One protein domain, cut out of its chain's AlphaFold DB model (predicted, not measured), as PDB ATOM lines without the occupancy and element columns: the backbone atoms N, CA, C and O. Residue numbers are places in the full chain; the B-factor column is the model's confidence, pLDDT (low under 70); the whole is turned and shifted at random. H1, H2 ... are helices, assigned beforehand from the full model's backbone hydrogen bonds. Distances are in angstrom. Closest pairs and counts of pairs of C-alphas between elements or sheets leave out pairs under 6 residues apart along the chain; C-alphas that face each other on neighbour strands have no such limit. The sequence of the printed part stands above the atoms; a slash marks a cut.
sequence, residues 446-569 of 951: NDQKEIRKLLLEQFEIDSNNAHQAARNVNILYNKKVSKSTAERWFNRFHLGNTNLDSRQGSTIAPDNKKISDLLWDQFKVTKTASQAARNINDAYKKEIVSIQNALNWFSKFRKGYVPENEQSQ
ATOM      1  N   ASN A 446      31.710   0.147  18.467       75.25
ATOM      2  CA  ASN A 446      31.924  -0.365  17.118       75.25
ATOM      3  C   ASN A 446      30.859   0.149  16.141       75.25
ATOM      4  O   ASN A 446      31.230   0.692  15.105       75.25
ATOM      5  N   ASP A 447      29.574   0.117  16.512       79.81
ATOM      6  CA  ASP A 447      28.493   0.669  15.678       79.81
ATOM      7  C   ASP A 447      28.683   2.162  15.403       79.81
ATOM      8  O   ASP A 447      28.417   2.642  14.307       79.81
ATOM      9  N   GLN A 448      29.170   2.921  16.387       83.69
ATOM     10  CA  GLN A 448      29.431   4.346  16.190       83.69
ATOM     11  C   GLN A 448      30.595   4.606  15.235       83.69
ATOM     12  O   GLN A 448      30.548   5.592  14.503       83.69
ATOM     13  N   LYS A 449      31.639   3.768  15.248       90.25
ATOM     14  CA  LYS A 449      32.768   3.873  14.312       90.25
ATOM     15  C   LYS A 449      32.320   3.544  12.890       90.25
ATOM     16  O   LYS A 449      32.652   4.274  11.963       90.25
ATOM     17  N   GLU A 450      31.514   2.500  12.749       90.81
ATOM     18  CA  GLU A 450      30.929   2.083  11.477       90.81
ATOM     19  C   GLU A 450      29.999   3.163  10.906       90.81
ATOM     20  O   GLU A 450      30.201   3.606   9.783       90.81
ATOM     21  N   ILE A 451      29.077   3.704  11.713       93.31
ATOM     22  CA  ILE A 451      28.202   4.821  11.318       93.31
ATOM     23  C   ILE A 451      29.006   6.022  10.806       93.31
ATOM     24  O   ILE A 451      28.612   6.662   9.835       93.31
ATOM     25  N   ARG A 452      30.133   6.351  11.444       93.56
ATOM     26  CA  ARG A 452      30.983   7.470  11.008       93.56
ATOM     27  C   ARG A 452      31.672   7.186   9.689       93.56
ATOM     28  O   ARG A 452      31.770   8.099   8.882       93.56
ATOM     29  N   LYS A 453      32.134   5.949   9.491       95.62
ATOM     30  CA  LYS A 453      32.739   5.519   8.230       95.62
ATOM     31  C   LYS A 453      31.730   5.674   7.092       95.62
ATOM     32  O   LYS A 453      32.025   6.334   6.109       95.62
ATOM     33  N   LEU A 454      30.513   5.175   7.297       95.50
ATOM     34  CA  LEU A 454      29.430   5.270   6.320       95.50
ATOM     35  C   LEU A 454      29.025   6.724   6.036       95.50
ATOM     36  O   LEU A 454      28.779   7.090   4.893       95.50
ATOM     37  N   LEU A 455      28.981   7.583   7.059       95.94
ATOM     38  CA  LEU A 455      28.718   9.011   6.863       95.94
ATOM     39  C   LEU A 455      29.858   9.733   6.135       95.94
ATOM     40  O   LEU A 455      29.573  10.682   5.412       95.94
ATOM     41  N   LEU A 456      31.113   9.318   6.322       96.88
ATOM     42  CA  LEU A 456      32.253   9.864   5.583       96.88
ATOM     43  C   LEU A 456      32.183   9.465   4.102       96.88
ATOM     44  O   LEU A 456      32.309  10.327   3.245       96.88
ATOM     45  N   GLU A 457      31.863   8.203   3.806       93.88
ATOM     46  CA  GLU A 457      31.636   7.735   2.430       93.88
ATOM     47  C   GLU A 457      30.496   8.518   1.749       93.88
ATOM     48  O   GLU A 457      30.614   8.929   0.600       93.88
ATOM     49  N   GLN A 458      29.393   8.797   2.460       95.31
ATOM     50  CA  GLN A 458      28.312   9.636   1.922       95.31
ATOM     51  C   GLN A 458      28.718  11.108   1.754       95.31
ATOM     52  O   GLN A 458      28.252  11.763   0.826       95.31
ATOM     53  N   PHE A 459      29.573  11.629   2.633       95.50
ATOM     54  CA  PHE A 459      30.099  12.991   2.536       95.50
ATOM     55  C   PHE A 459      30.995  13.181   1.307       95.50
ATOM     56  O   PHE A 459      30.929  14.225   0.666       95.50
ATOM     57  N   GLU A 460      31.800  12.174   0.965       91.50
ATOM     58  CA  GLU A 460      32.630  12.167  -0.248       91.50
ATOM     59  C   GLU A 460      31.787  12.125  -1.535       91.50
ATOM     60  O   GLU A 460      32.240  12.588  -2.579       91.50
ATOM     61  N   ILE A 461      30.553  11.611  -1.459       90.25
ATOM     62  CA  ILE A 461      29.597  11.608  -2.576       90.25
ATOM     63  C   ILE A 461      28.905  12.970  -2.715       90.25
ATOM     64  O   ILE A 461      28.855  13.522  -3.812       90.25
ATOM     65  N   ASP A 462      28.343  13.495  -1.625       91.06
ATOM     66  CA  ASP A 462      27.662  14.792  -1.596       91.06
ATOM     67  C   ASP A 462      27.899  15.470  -0.245       91.06
ATOM     68  O   ASP A 462      27.252  15.169   0.760       91.06
ATOM     69  N   SER A 463      28.817  16.436  -0.227       89.94
ATOM     70  CA  SER A 463      29.240  17.126   0.990       89.94
ATOM     71  C   SER A 463      28.183  18.071   1.574       89.94
ATOM     72  O   SER A 463      28.340  18.550   2.702       89.94
ATOM     73  N   ASN A 464      27.120  18.390   0.827       89.81
ATOM     74  CA  ASN A 464      26.133  19.402   1.210       89.81
ATOM     75  C   ASN A 464      24.812  18.801   1.707       89.81
ATOM     76  O   ASN A 464      24.006  19.517   2.303       89.81
ATOM     77  N   ASN A 465      24.596  17.494   1.537       94.25
ATOM     78  CA  ASN A 465      23.308  16.863   1.822       94.25
ATOM     79  C   ASN A 465      23.348  15.849   2.977       94.25
ATOM     80  O   ASN A 465      23.077  14.654   2.833       94.25
ATOM     81  N   ALA A 466      23.618  16.350   4.182       93.00
ATOM     82  CA  ALA A 466      23.654  15.536   5.399       93.00
ATOM     83  C   ALA A 466      22.328  14.802   5.695       93.00
ATOM     84  O   ALA A 466      22.318  13.736   6.311       93.00
ATOM     85  N   HIS A 467      21.193  15.363   5.267       93.12
ATOM     86  CA  HIS A 467      19.889  14.730   5.446       93.12
ATOM     87  C   HIS A 467      19.750  13.468   4.594       93.12
ATOM     88  O   HIS A 467      19.351  12.423   5.117       93.12
ATOM     89  N   GLN A 468      20.120  13.551   3.314       91.25
ATOM     90  CA  GLN A 468      20.108  12.395   2.429       91.25
ATOM     91  C   GLN A 468      21.126  11.348   2.883       91.25
ATOM     92  O   GLN A 468      20.791  10.171   2.939       91.25
ATOM     93  N   ALA A 469      22.311  11.767   3.335       93.50
ATOM     94  CA  ALA A 469      23.297  10.859   3.914       93.50
ATOM     95  C   ALA A 469      22.740  10.076   5.118       93.50
ATOM     96  O   ALA A 469      22.919   8.865   5.204       93.50
ATOM     97  N   ALA A 470      22.000  10.730   6.024       93.50
ATOM     98  CA  ALA A 470      21.336  10.040   7.130       93.50
ATOM     99  C   ALA A 470      20.303   9.014   6.633       93.50
ATOM    100  O   ALA A 470      20.264   7.896   7.141       93.50
ATOM    101  N   ARG A 471      19.478   9.368   5.635       90.94
ATOM    102  CA  ARG A 471      18.510   8.442   5.018       90.94
ATOM    103  C   ARG A 471      19.208   7.244   4.376       90.94
ATOM    104  O   ARG A 471      18.853   6.116   4.696       90.94
ATOM    105  N   ASN A 472      20.243   7.482   3.577       84.12
ATOM    106  CA  ASN A 472      21.015   6.436   2.910       84.12
ATOM    107  C   ASN A 472      21.661   5.486   3.925       84.12
ATOM    108  O   ASN A 472      21.569   4.274   3.768       84.12
ATOM    109  N   VAL A 473      22.249   6.009   5.010       89.75
ATOM    110  CA  VAL A 473      22.845   5.161   6.056       89.75
ATOM    111  C   VAL A 473      21.792   4.327   6.798       89.75
ATOM    112  O   VAL A 473      22.038   3.158   7.100       89.75
ATOM    113  N   ASN A 474      20.609   4.895   7.052       87.38
ATOM    114  CA  ASN A 474      19.494   4.165   7.662       87.38
ATOM    115  C   ASN A 474      18.985   3.032   6.763       87.38
ATOM    116  O   ASN A 474      18.772   1.932   7.260       87.38
ATOM    117  N   ILE A 475      18.785   3.305   5.470       78.69
ATOM    118  CA  ILE A 475      18.197   2.360   4.513       78.69
ATOM    119  C   ILE A 475      19.202   1.266   4.147       78.69
ATOM    120  O   ILE A 475      18.909   0.085   4.286       78.69
ATOM    121  N   LEU A 476      20.406   1.652   3.718       68.25
ATOM    122  CA  LEU A 476      21.371   0.723   3.122       68.25
ATOM    123  C   LEU A 476      22.068  -0.162   4.155       68.25
ATOM    124  O   LEU A 476      22.419  -1.298   3.857       68.25
ATOM    125  N   TYR A 477      22.285   0.362   5.362       76.50
ATOM    126  CA  TYR A 477      23.108  -0.306   6.373       76.50
ATOM    127  C   TYR A 477      22.340  -0.620   7.656       76.50
ATOM    128  O   TYR A 477      22.924  -1.120   8.617       76.50
ATOM    129  N   ASN A 478      21.036  -0.315   7.694       82.62
ATOM    130  CA  ASN A 478      20.163  -0.552   8.843       82.62
ATOM    131  C   ASN A 478      20.712   0.042  10.160       82.62
ATOM    132  O   ASN A 478      20.513  -0.482  11.260       82.62
ATOM    133  N   LYS A 479      21.456   1.153  10.064       87.31
ATOM    134  CA  LYS A 479      22.014   1.859  11.221       87.31
ATOM    135  C   LYS A 479      21.192   3.106  11.492       87.31
ATOM    136  O   LYS A 479      21.110   3.976  10.639       87.31
ATOM    137  N   LYS A 480      20.661   3.243  12.711       89.25
ATOM    138  CA  LYS A 480      19.871   4.419  13.116       89.25
ATOM    139  C   LYS A 480      20.735   5.677  13.237       89.25
ATOM    140  O   LYS A 480      21.378   5.899  14.264       89.25
ATOM    141  N   VAL A 481      20.686   6.530  12.221       93.50
ATOM    142  CA  VAL A 481      21.349   7.835  12.160       93.50
ATOM    143  C   VAL A 481      20.311   8.936  11.980       93.50
ATOM    144  O   VAL A 481      19.535   8.942  11.028       93.50
ATOM    145  N   SER A 482      20.288   9.904  12.899       95.31
ATOM    146  CA  SER A 482      19.436  11.087  12.756       95.31
ATOM    147  C   SER A 482      20.056  12.110  11.800       95.31
ATOM    148  O   SER A 482      21.280  12.238  11.730       95.31
ATOM    149  N   LYS A 483      19.209  12.935  11.169       94.69
ATOM    150  CA  LYS A 483      19.624  14.123  10.396       94.69
ATOM    151  C   LYS A 483      20.661  14.969  11.149       94.69
ATOM    152  O   LYS A 483      21.734  15.246  10.632       94.69
ATOM    153  N   SER A 484      20.376  15.296  12.410       92.69
ATOM    154  CA  SER A 484      21.259  16.103  13.263       92.69
ATOM    155  C   SER A 484      22.619  15.453  13.542       92.69
ATOM    156  O   SER A 484      23.618  16.148  13.734       92.69
ATOM    157  N   THR A 485      22.678  14.119  13.574       94.56
ATOM    158  CA  THR A 485      23.935  13.381  13.742       94.56
ATOM    159  C   THR A 485      24.771  13.480  12.473       94.56
ATOM    160  O   THR A 485      25.956  13.792  12.567       94.56
ATOM    161  N   ALA A 486      24.154  13.281  11.306       96.25
ATOM    162  CA  ALA A 486      24.825  13.436  10.020       96.25
ATOM    163  C   ALA A 486      25.320  14.874   9.806       96.25
ATOM    164  O   ALA A 486      26.491  15.058   9.502       96.25
ATOM    165  N   GLU A 487      24.503  15.895  10.091       95.44
ATOM    166  CA  GLU A 487      24.901  17.312   9.991       95.44
ATOM    167  C   GLU A 487      26.106  17.634  10.880       95.44
ATOM    168  O   GLU A 487      27.048  18.307  10.463       95.44
ATOM    169  N   ARG A 488      26.117  17.123  12.118       95.56
ATOM    170  CA  ARG A 488      27.246  17.318  13.034       95.56
ATOM    171  C   ARG A 488      28.533  16.686  12.497       95.56
ATOM    172  O   ARG A 488      29.600  17.254  12.717       95.56
ATOM    173  N   TRP A 489      28.451  15.525  11.849       95.50
ATOM    174  CA  TRP A 489      29.613  14.859  11.256       95.50
ATOM    175  C   TRP A 489      30.060  15.515   9.955       95.50
ATOM    176  O   TRP A 489      31.245  15.787   9.823       95.50
ATOM    177  N   PHE A 490      29.137  15.898   9.078       96.56
ATOM    178  CA  PHE A 490      29.432  16.661   7.863       96.56
ATOM    179  C   PHE A 490      30.152  17.968   8.190       96.56
ATOM    180  O   PHE A 490      31.187  18.267   7.608       96.56
ATOM    181  N   ASN A 491      29.696  18.698   9.212       93.50
ATOM    182  CA  ASN A 491      30.395  19.891   9.690       93.50
ATOM    183  C   ASN A 491      31.812  19.593  10.207       93.50
ATOM    184  O   ASN A 491      32.683  20.449  10.117       93.50
ATOM    185  N   ARG A 492      32.073  18.401  10.757       92.12
ATOM    186  CA  ARG A 492      33.431  17.992  11.161       92.12
ATOM    187  C   ARG A 492      34.292  17.620   9.959       92.12
ATOM    188  O   ARG A 492      35.463  17.981   9.951       92.12
ATOM    189  N   PHE A 493      33.723  16.946   8.966       95.12
ATOM    190  CA  PHE A 493      34.417  16.587   7.730       95.12
ATOM    191  C   PHE A 493      34.786  17.828   6.912       95.12
ATOM    192  O   PHE A 493      35.931  17.948   6.495       95.12
ATOM    193  N   HIS A 494      33.889  18.818   6.832       88.56
ATOM    194  CA  HIS A 494      34.177  20.150   6.276       88.56
ATOM    195  C   HIS A 494      35.334  20.871   6.980       88.56
ATOM    196  O   HIS A 494      36.038  21.662   6.363       88.56
ATOM    197  N   LEU A 495      35.563  20.585   8.265       86.81
ATOM    198  CA  LEU A 495      36.696  21.103   9.044       86.81
ATOM    199  C   LEU A 495      37.948  20.202   8.955       86.81
ATOM    200  O   LEU A 495      38.856  20.333   9.775       86.81
ATOM    201  N   GLY A 496      37.983  19.245   8.021       85.56
ATOM    202  CA  GLY A 496      39.100  18.316   7.814       85.56
ATOM    203  C   GLY A 496      39.214  17.195   8.855       85.56
ATOM    204  O   GLY A 496      40.221  16.490   8.897       85.56
ATOM    205  N   ASN A 497      38.214  17.003   9.723       83.88
ATOM    206  CA  ASN A 497      38.248  15.970  10.759       83.88
ATOM    207  C   ASN A 497      37.592  14.667  10.288       83.88
ATOM    208  O   ASN A 497      36.436  14.392  10.616       83.88
ATOM    209  N   THR A 498      38.359  13.847   9.573       88.12
ATOM    210  CA  THR A 498      37.953  12.519   9.075       88.12
ATOM    211  C   THR A 498      38.241  11.375  10.060       88.12
ATOM    212  O   THR A 498      38.074  10.203   9.726       88.12
ATOM    213  N   ASN A 499      38.650  11.675  11.300       84.31
ATOM    214  CA  ASN A 499      38.992  10.638  12.272       84.31
ATOM    215  C   ASN A 499      37.735   9.889  12.758       84.31
ATOM    216  O   ASN A 499      36.837  10.455  13.389       84.31
ATOM    217  N   LEU A 500      37.698   8.584  12.482       83.69
ATOM    218  CA  LEU A 500      36.559   7.710  12.761       83.69
ATOM    219  C   LEU A 500      36.483   7.269  14.235       83.69
ATOM    220  O   LEU A 500      35.409   6.892  14.716       83.69
ATOM    221  N   ASP A 501      37.578   7.353  14.996       80.25
ATOM    222  CA  ASP A 501      37.632   6.862  16.372       80.25
ATOM    223  C   ASP A 501      37.051   7.850  17.396       80.25
ATOM    224  O   ASP A 501      37.259   9.059  17.372       80.25
ATOM    225  N   SER A 502      36.264   7.331  18.346       58.59
ATOM    226  CA  SER A 502      35.571   8.138  19.369       58.59
ATOM    227  C   SER A 502      36.478   8.659  20.480       58.59
ATOM    228  O   SER A 502      36.017   9.453  21.301       58.59
ATOM    229  N   ARG A 503      37.729   8.186  20.542       48.69
ATOM    230  CA  ARG A 503      38.551   8.274  21.754       48.69
ATOM    231  C   ARG A 503      40.067   8.273  21.558       48.69
ATOM    232  O   ARG A 503      40.774   8.013  22.527       48.69
ATOM    233  N   GLN A 504      40.592   8.648  20.396       43.97
ATOM    234  CA  GLN A 504      41.884   9.326  20.475       43.97
ATOM    235  C   GLN A 504      41.584  10.746  20.919       43.97
ATOM    236  O   GLN A 504      40.868  11.489  20.247       43.97
ATOM    237  N   GLY A 505      42.031  11.051  22.139       40.50
ATOM    238  CA  GLY A 505      41.976  12.390  22.684       40.50
ATOM    239  C   GLY A 505      42.468  13.378  21.644       40.50
ATOM    240  O   GLY A 505      43.248  13.038  20.752       40.50
ATOM    241  N   SER A 506      42.003  14.611  21.782       39.53
ATOM    242  CA  SER A 506      42.710  15.741  21.226       39.53
ATOM    243  C   SER A 506      44.218  15.450  21.253       39.53
ATOM    244  O   SER A 506      44.812  15.367  22.331       39.53
ATOM    245  N   THR A 507      44.863  15.332  20.092       46.38
ATOM    246  CA  THR A 507      46.158  15.996  19.984       46.38
ATOM    247  C   THR A 507      45.813  17.425  20.336       46.38
ATOM    248  O   THR A 507      45.160  18.090  19.534       46.38
ATOM    249  N   ILE A 508      46.039  17.767  21.608       50.09
ATOM    250  CA  ILE A 508      45.451  18.887  22.343       50.09
ATOM    251  C   ILE A 508      45.287  20.039  21.367       50.09
ATOM    252  O   ILE A 508      46.277  20.645  20.962       50.09
ATOM    253  N   ALA A 509      44.055  20.265  20.897       51.28
ATOM    254  CA  ALA A 509      43.754  21.566  20.345       51.28
ATOM    255  C   ALA A 509      44.025  22.480  21.542       51.28
ATOM    256  O   ALA A 509      43.427  22.229  22.597       51.28
ATOM    257  N   PRO A 510      45.023  23.379  21.464       62.84
ATOM    258  CA  PRO A 510      45.321  24.275  22.563       62.84
ATOM    259  C   PRO A 510      43.998  24.879  23.011       62.84
ATOM    260  O   PRO A 510      43.164  25.251  22.182       62.84
ATOM    261  N   ASP A 511      43.754  24.862  24.317       78.62
ATOM    262  CA  ASP A 511      42.560  25.501  24.840       78.62
ATOM    263  C   ASP A 511      42.543  26.973  24.393       78.62
ATOM    264  O   ASP A 511      43.558  27.545  23.982       78.62
ATOM    265  N   ASN A 512      41.374  27.612  24.435       80.12
ATOM    266  CA  ASN A 512      41.254  29.001  23.977       80.12
ATOM    267  C   ASN A 512      42.252  29.945  24.672       80.12
ATOM    268  O   ASN A 512      42.616  30.965  24.090       80.12
ATOM    269  N   LYS A 513      42.710  29.590  25.881       87.12
ATOM    270  CA  LYS A 513      43.753  30.305  26.615       87.12
ATOM    271  C   LYS A 513      45.106  30.185  25.909       87.12
ATOM    272  O   LYS A 513      45.668  31.201  25.513       87.12
ATOM    273  N   LYS A 514      45.565  28.970  25.618       89.69
ATOM    274  CA  LYS A 514      46.811  28.723  24.885       89.69
ATOM    275  C   LYS A 514      46.765  29.240  23.443       89.69
ATOM    276  O   LYS A 514      47.777  29.719  22.948       89.69
ATOM    277  N   ILE A 515      45.603  29.223  22.780       91.19
ATOM    278  CA  ILE A 515      45.421  29.890  21.476       91.19
ATOM    279  C   ILE A 515      45.606  31.405  21.609       91.19
ATOM    280  O   ILE A 515      46.270  32.010  20.768       91.19
ATOM    281  N   SER A 516      45.036  32.023  22.650       93.88
ATOM    282  CA  SER A 516      45.190  33.462  22.875       93.88
ATOM    283  C   SER A 516      46.634  33.854  23.192       93.88
ATOM    284  O   SER A 516      47.090  34.867  22.673       93.88
ATOM    285  N   ASP A 517      47.369  33.024  23.937       92.94
ATOM    286  CA  ASP A 517      48.786  33.251  24.246       92.94
ATOM    287  C   ASP A 517      49.662  33.111  22.987       92.94
ATOM    288  O   ASP A 517      50.437  34.010  22.669       92.94
ATOM    289  N   LEU A 518      49.465  32.053  22.187       95.06
ATOM    290  CA  LEU A 518      50.181  31.866  20.915       95.06
ATOM    291  C   LEU A 518      49.922  33.018  19.934       95.06
ATOM    292  O   LEU A 518      50.838  33.496  19.264       95.06
ATOM    293  N   LEU A 519      48.671  33.480  19.846       95.56
ATOM    294  CA  LEU A 519      48.316  34.626  19.012       95.56
ATOM    295  C   LEU A 519      48.878  35.937  19.555       95.56
ATOM    296  O   LEU A 519      49.180  36.817  18.755       95.56
ATOM    297  N   TRP A 520      49.019  36.083  20.873       95.94
ATOM    298  CA  TRP A 520      49.636  37.250  21.500       95.94
ATOM    299  C   TRP A 520      51.137  37.315  21.217       95.94
ATOM    300  O   TRP A 520      51.643  38.363  20.822       95.94
ATOM    301  N   ASP A 521      51.841  36.189  21.297       93.69
ATOM    302  CA  ASP A 521      53.262  36.139  20.948       93.69
ATOM    303  C   ASP A 521      53.487  36.404  19.457       93.69
ATOM    304  O   ASP A 521      54.346  37.205  19.083       93.69
ATOM    305  N   GLN A 522      52.646  35.840  18.585       95.25
ATOM    306  CA  GLN A 522      52.681  36.182  17.162       95.25
ATOM    307  C   GLN A 522      52.269  37.636  16.900       95.25
ATOM    308  O   GLN A 522      52.774  38.236  15.955       95.25
ATOM    309  N   PHE A 523      51.396  38.236  17.711       94.88
ATOM    310  CA  PHE A 523      51.019  39.649  17.598       94.88
ATOM    311  C   PHE A 523      52.190  40.593  17.898       94.88
ATOM    312  O   PHE A 523      52.293  41.641  17.265       94.88
ATOM    313  N   LYS A 524      53.101  40.210  18.805       92.31
ATOM    314  CA  LYS A 524      54.329  40.974  19.092       92.31
ATOM    315  C   LYS A 524      55.336  40.929  17.937       92.31
ATOM    316  O   LYS A 524      56.062  41.895  17.728       92.31
ATOM    317  N   VAL A 525      55.394  39.811  17.208       90.06
ATOM    318  CA  VAL A 525      56.450  39.539  16.211       90.06
ATOM    319  C   VAL A 525      55.989  39.780  14.769       90.06
ATOM    320  O   VAL A 525      56.779  40.180  13.916       90.06
ATOM    321  N   THR A 526      54.710  39.558  14.462       84.56
ATOM    322  CA  THR A 526      54.178  39.613  13.091       84.56
ATOM    323  C   THR A 526      53.326  40.857  12.841       84.56
ATOM    324  O   THR A 526      52.627  41.356  13.719       84.56
ATOM    325  N   LYS A 527      53.331  41.353  11.593       77.81
ATOM    326  CA  LYS A 527      52.559  42.548  11.205       77.81
ATOM    327  C   LYS A 527      51.066  42.270  10.950       77.81
ATOM    328  O   LYS A 527      50.271  43.211  10.961       77.81
ATOM    329  N   THR A 528      50.655  41.020  10.694       93.31
ATOM    330  CA  THR A 528      49.278  40.697  10.265       93.31
ATOM    331  C   THR A 528      48.721  39.415  10.895       93.31
ATOM    332  O   THR A 528      49.428  38.430  11.089       93.31
ATOM    333  N   ALA A 529      47.408  39.414  11.154       91.56
ATOM    334  CA  ALA A 529      46.691  38.278  11.741       91.56
ATOM    335  C   ALA A 529      46.711  37.029  10.845       91.56
ATOM    336  O   ALA A 529      46.765  35.907  11.340       91.56
ATOM    337  N   SER A 530      46.696  37.218   9.522       90.88
ATOM    338  CA  SER A 530      46.758  36.118   8.558       90.88
ATOM    339  C   SER A 530      48.100  35.390   8.612       90.88
ATOM    340  O   SER A 530      48.121  34.165   8.537       90.88
ATOM    341  N   GLN A 531      49.209  36.120   8.786       92.62
ATOM    342  CA  GLN A 531      50.527  35.501   8.932       92.62
ATOM    343  C   GLN A 531      50.654  34.771  10.273       92.62
ATOM    344  O   GLN A 531      51.161  33.657  10.308       92.62
ATOM    345  N   ALA A 532      50.125  35.352  11.355       93.50
ATOM    346  CA  ALA A 532      50.077  34.699  12.661       93.50
ATOM    347  C   ALA A 532      49.292  33.375  12.629       93.50
ATOM    348  O   ALA A 532      49.757  32.378  13.173       93.50
ATOM    349  N   ALA A 533      48.134  33.342  11.956       91.12
ATOM    350  CA  ALA A 533      47.345  32.120  11.790       91.12
ATOM    351  C   ALA A 533      48.110  31.040  11.006       91.12
ATOM    352  O   ALA A 533      48.132  29.887  11.430       91.12
ATOM    353  N   ARG A 534      48.786  31.418   9.909       91.81
ATOM    354  CA  ARG A 534      49.628  30.500   9.121       91.81
ATOM    355  C   ARG A 534      50.775  29.933   9.952       91.81
ATOM    356  O   ARG A 534      50.853  28.724  10.094       91.81
ATOM    357  N   ASN A 535      51.564  30.790  10.604       92.25
ATOM    358  CA  ASN A 535      52.690  30.365  11.442       92.25
ATOM    359  C   ASN A 535      52.262  29.369  12.535       92.25
ATOM    360  O   ASN A 535      52.964  28.396  12.800       92.25
ATOM    361  N   ILE A 536      51.108  29.604  13.172       92.19
ATOM    362  CA  ILE A 536      50.568  28.694  14.190       92.19
ATOM    363  C   ILE A 536      50.118  27.379  13.545       92.19
ATOM    364  O   ILE A 536      50.473  26.312  14.034       92.19
ATOM    365  N   ASN A 537      49.373  27.415  12.443       91.75
ATOM    366  CA  ASN A 537      48.893  26.190  11.799       91.75
ATOM    367  C   ASN A 537      50.044  25.338  11.236       91.75
ATOM    368  O   ASN A 537      50.023  24.115  11.386       91.75
ATOM    369  N   ASP A 538      51.078  25.979  10.688       89.12
ATOM    370  CA  ASP A 538      52.287  25.331  10.171       89.12
ATOM    371  C   ASP A 538      53.084  24.666  11.301       89.12
ATOM    372  O   ASP A 538      53.454  23.494  11.196       89.12
ATOM    373  N   ALA A 539      53.275  25.362  12.430       86.62
ATOM    374  CA  ALA A 539      53.976  24.824  13.600       86.62
ATOM    375  C   ALA A 539      53.299  23.570  14.177       86.62
ATOM    376  O   ALA A 539      53.962  22.693  14.731       86.62
ATOM    377  N   TYR A 540      51.978  23.467  14.029       85.19
ATOM    378  CA  TYR A 540      51.199  22.336  14.518       85.19
ATOM    379  C   TYR A 540      50.811  21.321  13.434       85.19
ATOM    380  O   TYR A 540      50.179  20.312  13.761       85.19
ATOM    381  N   LYS A 541      51.194  21.560  12.171       86.81
ATOM    382  CA  LYS A 541      50.846  20.742  10.996       86.81
ATOM    383  C   LYS A 541      49.339  20.455  10.867       86.81
ATOM    384  O   LYS A 541      48.948  19.396  10.380       86.81
ATOM    385  N   LYS A 542      48.491  21.367  11.356       82.31
ATOM    386  CA  LYS A 542      47.022  21.284  11.295       82.31
ATOM    387  C   LYS A 542      46.392  22.652  11.538       82.31
ATOM    388  O   LYS A 542      46.971  23.481  12.237       82.31
ATOM    389  N   GLU A 543      45.183  22.876  11.027       86.69
ATOM    390  CA  GLU A 543      44.456  24.124  11.275       86.69
ATOM    391  C   GLU A 543      43.963  24.188  12.731       86.69
ATOM    392  O   GLU A 543      42.981  23.557  13.117       86.69
ATOM    393  N   ILE A 544      44.684  24.938  13.566       90.06
ATOM    394  CA  ILE A 544      44.338  25.203  14.968       90.06
ATOM    395  C   ILE A 544      43.662  26.566  15.119       90.06
ATOM    396  O   ILE A 544      42.794  26.745  15.976       90.06
ATOM    397  N   VAL A 545      44.052  27.537  14.293       90.81
ATOM    398  CA  VAL A 545      43.532  28.902  14.325       90.81
ATOM    399  C   VAL A 545      43.143  29.330  12.918       90.81
ATOM    400  O   VAL A 545      43.996  29.495  12.048       90.81
ATOM    401  N   SER A 546      41.852  29.581  12.700       94.12
ATOM    402  CA  SER A 546      41.391  30.183  11.448       94.12
ATOM    403  C   SER A 546      41.806  31.655  11.358       94.12
ATOM    404  O   SER A 546      41.923  32.356  12.371       94.12
ATOM    405  N   ILE A 547      41.959  32.169  10.134       90.81
ATOM    406  CA  ILE A 547      42.313  33.581   9.886       90.81
ATOM    407  C   ILE A 547      41.315  34.530  10.571       90.81
ATOM    408  O   ILE A 547      41.712  35.534  11.163       90.81
ATOM    409  N   GLN A 548      40.020  34.192  10.563       89.19
ATOM    410  CA  GLN A 548      38.987  35.001  11.213       89.19
ATOM    411  C   GLN A 548      39.141  35.031  12.741       89.19
ATOM    412  O   GLN A 548      38.936  36.074  13.366       89.19
ATOM    413  N   ASN A 549      39.531  33.910  13.354       93.19
ATOM    414  CA  ASN A 549      39.795  33.851  14.790       93.19
ATOM    415  C   ASN A 549      41.014  34.718  15.155       93.19
ATOM    416  O   ASN A 549      40.941  35.535  16.076       93.19
ATOM    417  N   ALA A 550      42.089  34.643  14.363       95.19
ATOM    418  CA  ALA A 550      43.263  35.499  14.530       95.19
ATOM    419  C   ALA A 550      42.931  36.994  14.373       95.19
ATOM    420  O   ALA A 550      43.372  37.807  15.183       95.19
ATOM    421  N   LEU A 551      42.103  37.372  13.389       92.56
ATOM    422  CA  LEU A 551      41.650  38.758  13.195       92.56
ATOM    423  C   LEU A 551      40.874  39.288  14.407       92.56
ATOM    424  O   LEU A 551      41.107  40.415  14.856       92.56
ATOM    425  N   ASN A 552      39.985  38.467  14.966       94.00
ATOM    426  CA  ASN A 552      39.206  38.825  16.147       94.00
ATOM    427  C   ASN A 552      40.110  39.051  17.370       94.00
ATOM    428  O   ASN A 552      39.924  40.029  18.098       94.00
ATOM    429  N   TRP A 553      41.107  38.190  17.583       96.06
ATOM    430  CA  TRP A 553      42.082  38.351  18.663       96.06
ATOM    431  C   TRP A 553      43.000  39.556  18.456       96.06
ATOM    432  O   TRP A 553      43.127  40.370  19.365       96.06
ATOM    433  N   PHE A 554      43.533  39.765  17.250       96.38
ATOM    434  CA  PHE A 554      44.345  40.944  16.918       96.38
ATOM    435  C   PHE A 554      43.570  42.252  17.135       96.38
ATOM    436  O   PHE A 554      44.138  43.242  17.594       96.38
ATOM    437  N   SER A 555      42.262  42.268  16.857       94.69
ATOM    438  CA  SER A 555      41.404  43.417  17.175       94.69
ATOM    439  C   SER A 555      41.311  43.665  18.684       94.69
ATOM    440  O   SER A 555      41.370  44.816  19.114       94.69
ATOM    441  N   LYS A 556      41.197  42.609  19.499       94.69
ATOM    442  CA  LYS A 556      41.184  42.721  20.967       94.69
ATOM    443  C   LYS A 556      42.528  43.213  21.503       94.69
ATOM    444  O   LYS A 556      42.544  44.129  22.319       94.69
ATOM    445  N   PHE A 557      43.633  42.677  20.996       95.62
ATOM    446  CA  PHE A 557      44.993  43.076  21.369       95.62
ATOM    447  C   PHE A 557      45.261  44.553  21.068       95.62
ATOM    448  O   PHE A 557      45.689  45.298  21.944       95.62
ATOM    449  N   ARG A 558      44.870  45.033  19.879       93.44
ATOM    450  CA  ARG A 558      44.934  46.466  19.522       93.44
ATOM    451  C   ARG A 558      44.056  47.361  20.401       93.44
ATOM    452  O   ARG A 558      44.324  48.550  20.506       93.44
ATOM    453  N   LYS A 559      43.009  46.806  21.017       92.81
ATOM    454  CA  LYS A 559      42.128  47.499  21.972       92.81
ATOM    455  C   LYS A 559      42.625  47.403  23.422       92.81
ATOM    456  O   LYS A 559      41.878  47.752  24.329       92.81
ATOM    457  N   GLY A 560      43.855  46.931  23.642       90.88
ATOM    458  CA  GLY A 560      44.479  46.849  24.964       90.88
ATOM    459  C   GLY A 560      44.133  45.589  25.759       90.88
ATOM    460  O   GLY A 560      44.408  45.532  26.953       90.88
ATOM    461  N   TYR A 561      43.528  44.573  25.136       91.81
ATOM    462  CA  TYR A 561      43.366  43.277  25.791       91.81
ATOM    463  C   TYR A 561      44.722  42.567  25.879       91.81
ATOM    464  O   TYR A 561      45.347  42.317  24.852       91.81
ATOM    465  N   VAL A 562      45.127  42.192  27.087       91.19
ATOM    466  CA  VAL A 562      46.333  41.399  27.362       91.19
ATOM    467  C   VAL A 562      45.887  40.047  27.935       91.19
ATOM    468  O   VAL A 562      45.050  40.058  28.842       91.19
ATOM    469  N   PRO A 563      46.374  38.894  27.435       90.00
ATOM    470  CA  PRO A 563      46.038  37.590  28.005       90.00
ATOM    471  C   PRO A 563      46.389  37.482  29.498       90.00
ATOM    472  O   PRO A 563      47.334  38.097  29.987       90.00
ATOM    473  N   GLU A 564      45.629  36.677  30.237       79.56
ATOM    474  CA  GLU A 564      45.698  36.534  31.705       79.56
ATOM    475  C   GLU A 564      47.105  36.205  32.249       79.56
ATOM    476  O   GLU A 564      47.494  36.661  33.327       79.56
ATOM    477  N   ASN A 565      47.880  35.425  31.491       78.25
ATOM    478  CA  ASN A 565      49.224  34.993  31.876       78.25
ATOM    479  C   ASN A 565      50.241  36.153  31.852       78.25
ATOM    480  O   ASN A 565      51.192  36.155  32.626       78.25
ATOM    481  N   GLU A 566      49.991  37.172  31.029       77.81
ATOM    482  CA  GLU A 566      50.808  38.386  30.889       77.81
ATOM    483  C   GLU A 566      50.357  39.497  31.847       77.81
ATOM    484  O   GLU A 566      51.172  40.256  32.370       77.81
ATOM    485  N   GLN A 567      49.059  39.547  32.175       74.06
ATOM    486  CA  GLN A 567      48.545  40.459  33.205       74.06
ATOM    487  C   GLN A 567      49.222  40.223  34.561       74.06
ATOM    488  O   GLN A 567      49.514  41.177  35.270       74.06
ATOM    489  N   SER A 568      49.526  38.964  34.890       66.31
ATOM    490  CA  SER A 568      50.179  38.588  36.153       66.31
ATOM    491  C   SER A 568      51.635  39.070  36.252       66.31
ATOM    492  O   SER A 568      52.117  39.310  37.356       66.31
ATOM    493  N   GLN A 569      52.327  39.246  35.118       58.34
ATOM    494  CA  GLN A 569      53.694  39.782  35.078       58.34
ATOM    495  C   GLN A 569      53.715  41.317  35.150       58.34
ATOM    496  O   GLN A 569      54.609  41.888  35.767       58.34
TER     497      GLN A 569
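This is residues 446 to 569 of the 951 residues of an uncharacterized protein of Meloidogyne hapla (UniProt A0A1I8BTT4). Look for two small lobes set one after the other along a rod, each made of three helices that cross one another steeply: H1, H2 and H3 form the first, H4, H5 and H6 the second. A long link, residues 495 to 511, is what joins the two lobes, and the short helix H7 ends the printed part near H4. The printed part has 124 residues with seven named helices, H1 to H7 in chain order, and no named strand; the class is all helix. The whole is loose, with a radius of gyration of the C-alphas of 19.1 A, and the C-alphas span 58 by 26 by 22 A.

Find C-alpha 446 at (31.924, -0.365, 17.118); from there H1, the longest helix, runs through residues 446 to 461 over 23.2 A. H2 is residues 466 to 477, 15.9 A, and H3 is residues 483 to 494, 16.3 A. Past the link, find C-alpha 512 at (41.254, 29.001, 23.977), where H4 begins; it runs to residue 525 over 20.1 A. H5 is residues 529 to 540, 16.8 A, and H6 is residues 547 to 558, 16.3 A. H7, residues 564 to 569, 9.3 A, ends at C-alpha 569 at (53.694, 39.782, 35.078).

Start at H1, which touches H2 at a steep tilt of 56 degrees, opposite ways; their closest C-alphas, of Gln 458 and Ala 469, are 5.5 A apart. With residues 452 to 459 alone H1 touches H3, at a steep tilt of 66 degrees, the same way; the closest C-alphas, of Phe 459 and Phe 490, are 6.5 A apart. H2, with residues 466 to 471 alone, touches H3 at a steep tilt of 69.8 degrees, only just short of about perpendicular; the closest C-alphas, of His 467 and Lys 483, are 5.0 A apart. H1, H2 and H3 are each apart from H4, H5, H6 and H7. With residues 518 to 523 alone H4 touches H5 at a steep tilt of 63 degrees, opposite ways; the closest C-alphas, of Gln 522 and Ala 532, are 5.4 A apart. H4 touches H6, only just about perpendicular at 70.4 degrees; the closest C-alphas, of Leu 519 and Ala 550, are 6.8 A apart. H5, with residues 529 to 534 alone, touches H6 at a steep tilt of 61 degrees; the closest C-alphas, of Ala 529 and Ala 550, are 5.2 A apart. H7 is close to H4 but not clearly touching: the closest C-alphas, of Asp 517 and Asn 565, are 7.8 A apart. In H1 to H6 every O i to N i+4 pair is within hydrogen-bond range; in H7 1 of 2 is.

The two C-alphas farthest apart, of Ile 475 and Gln 569, are 60.0 A from each other. The printed part has no cut, and the link from H3 to H4 is long, with 17 residues. The mean pLDDT of the printed part is 86.6; look for values under 70 at residue 476, residues 502 to 510 and residues 568 to 569.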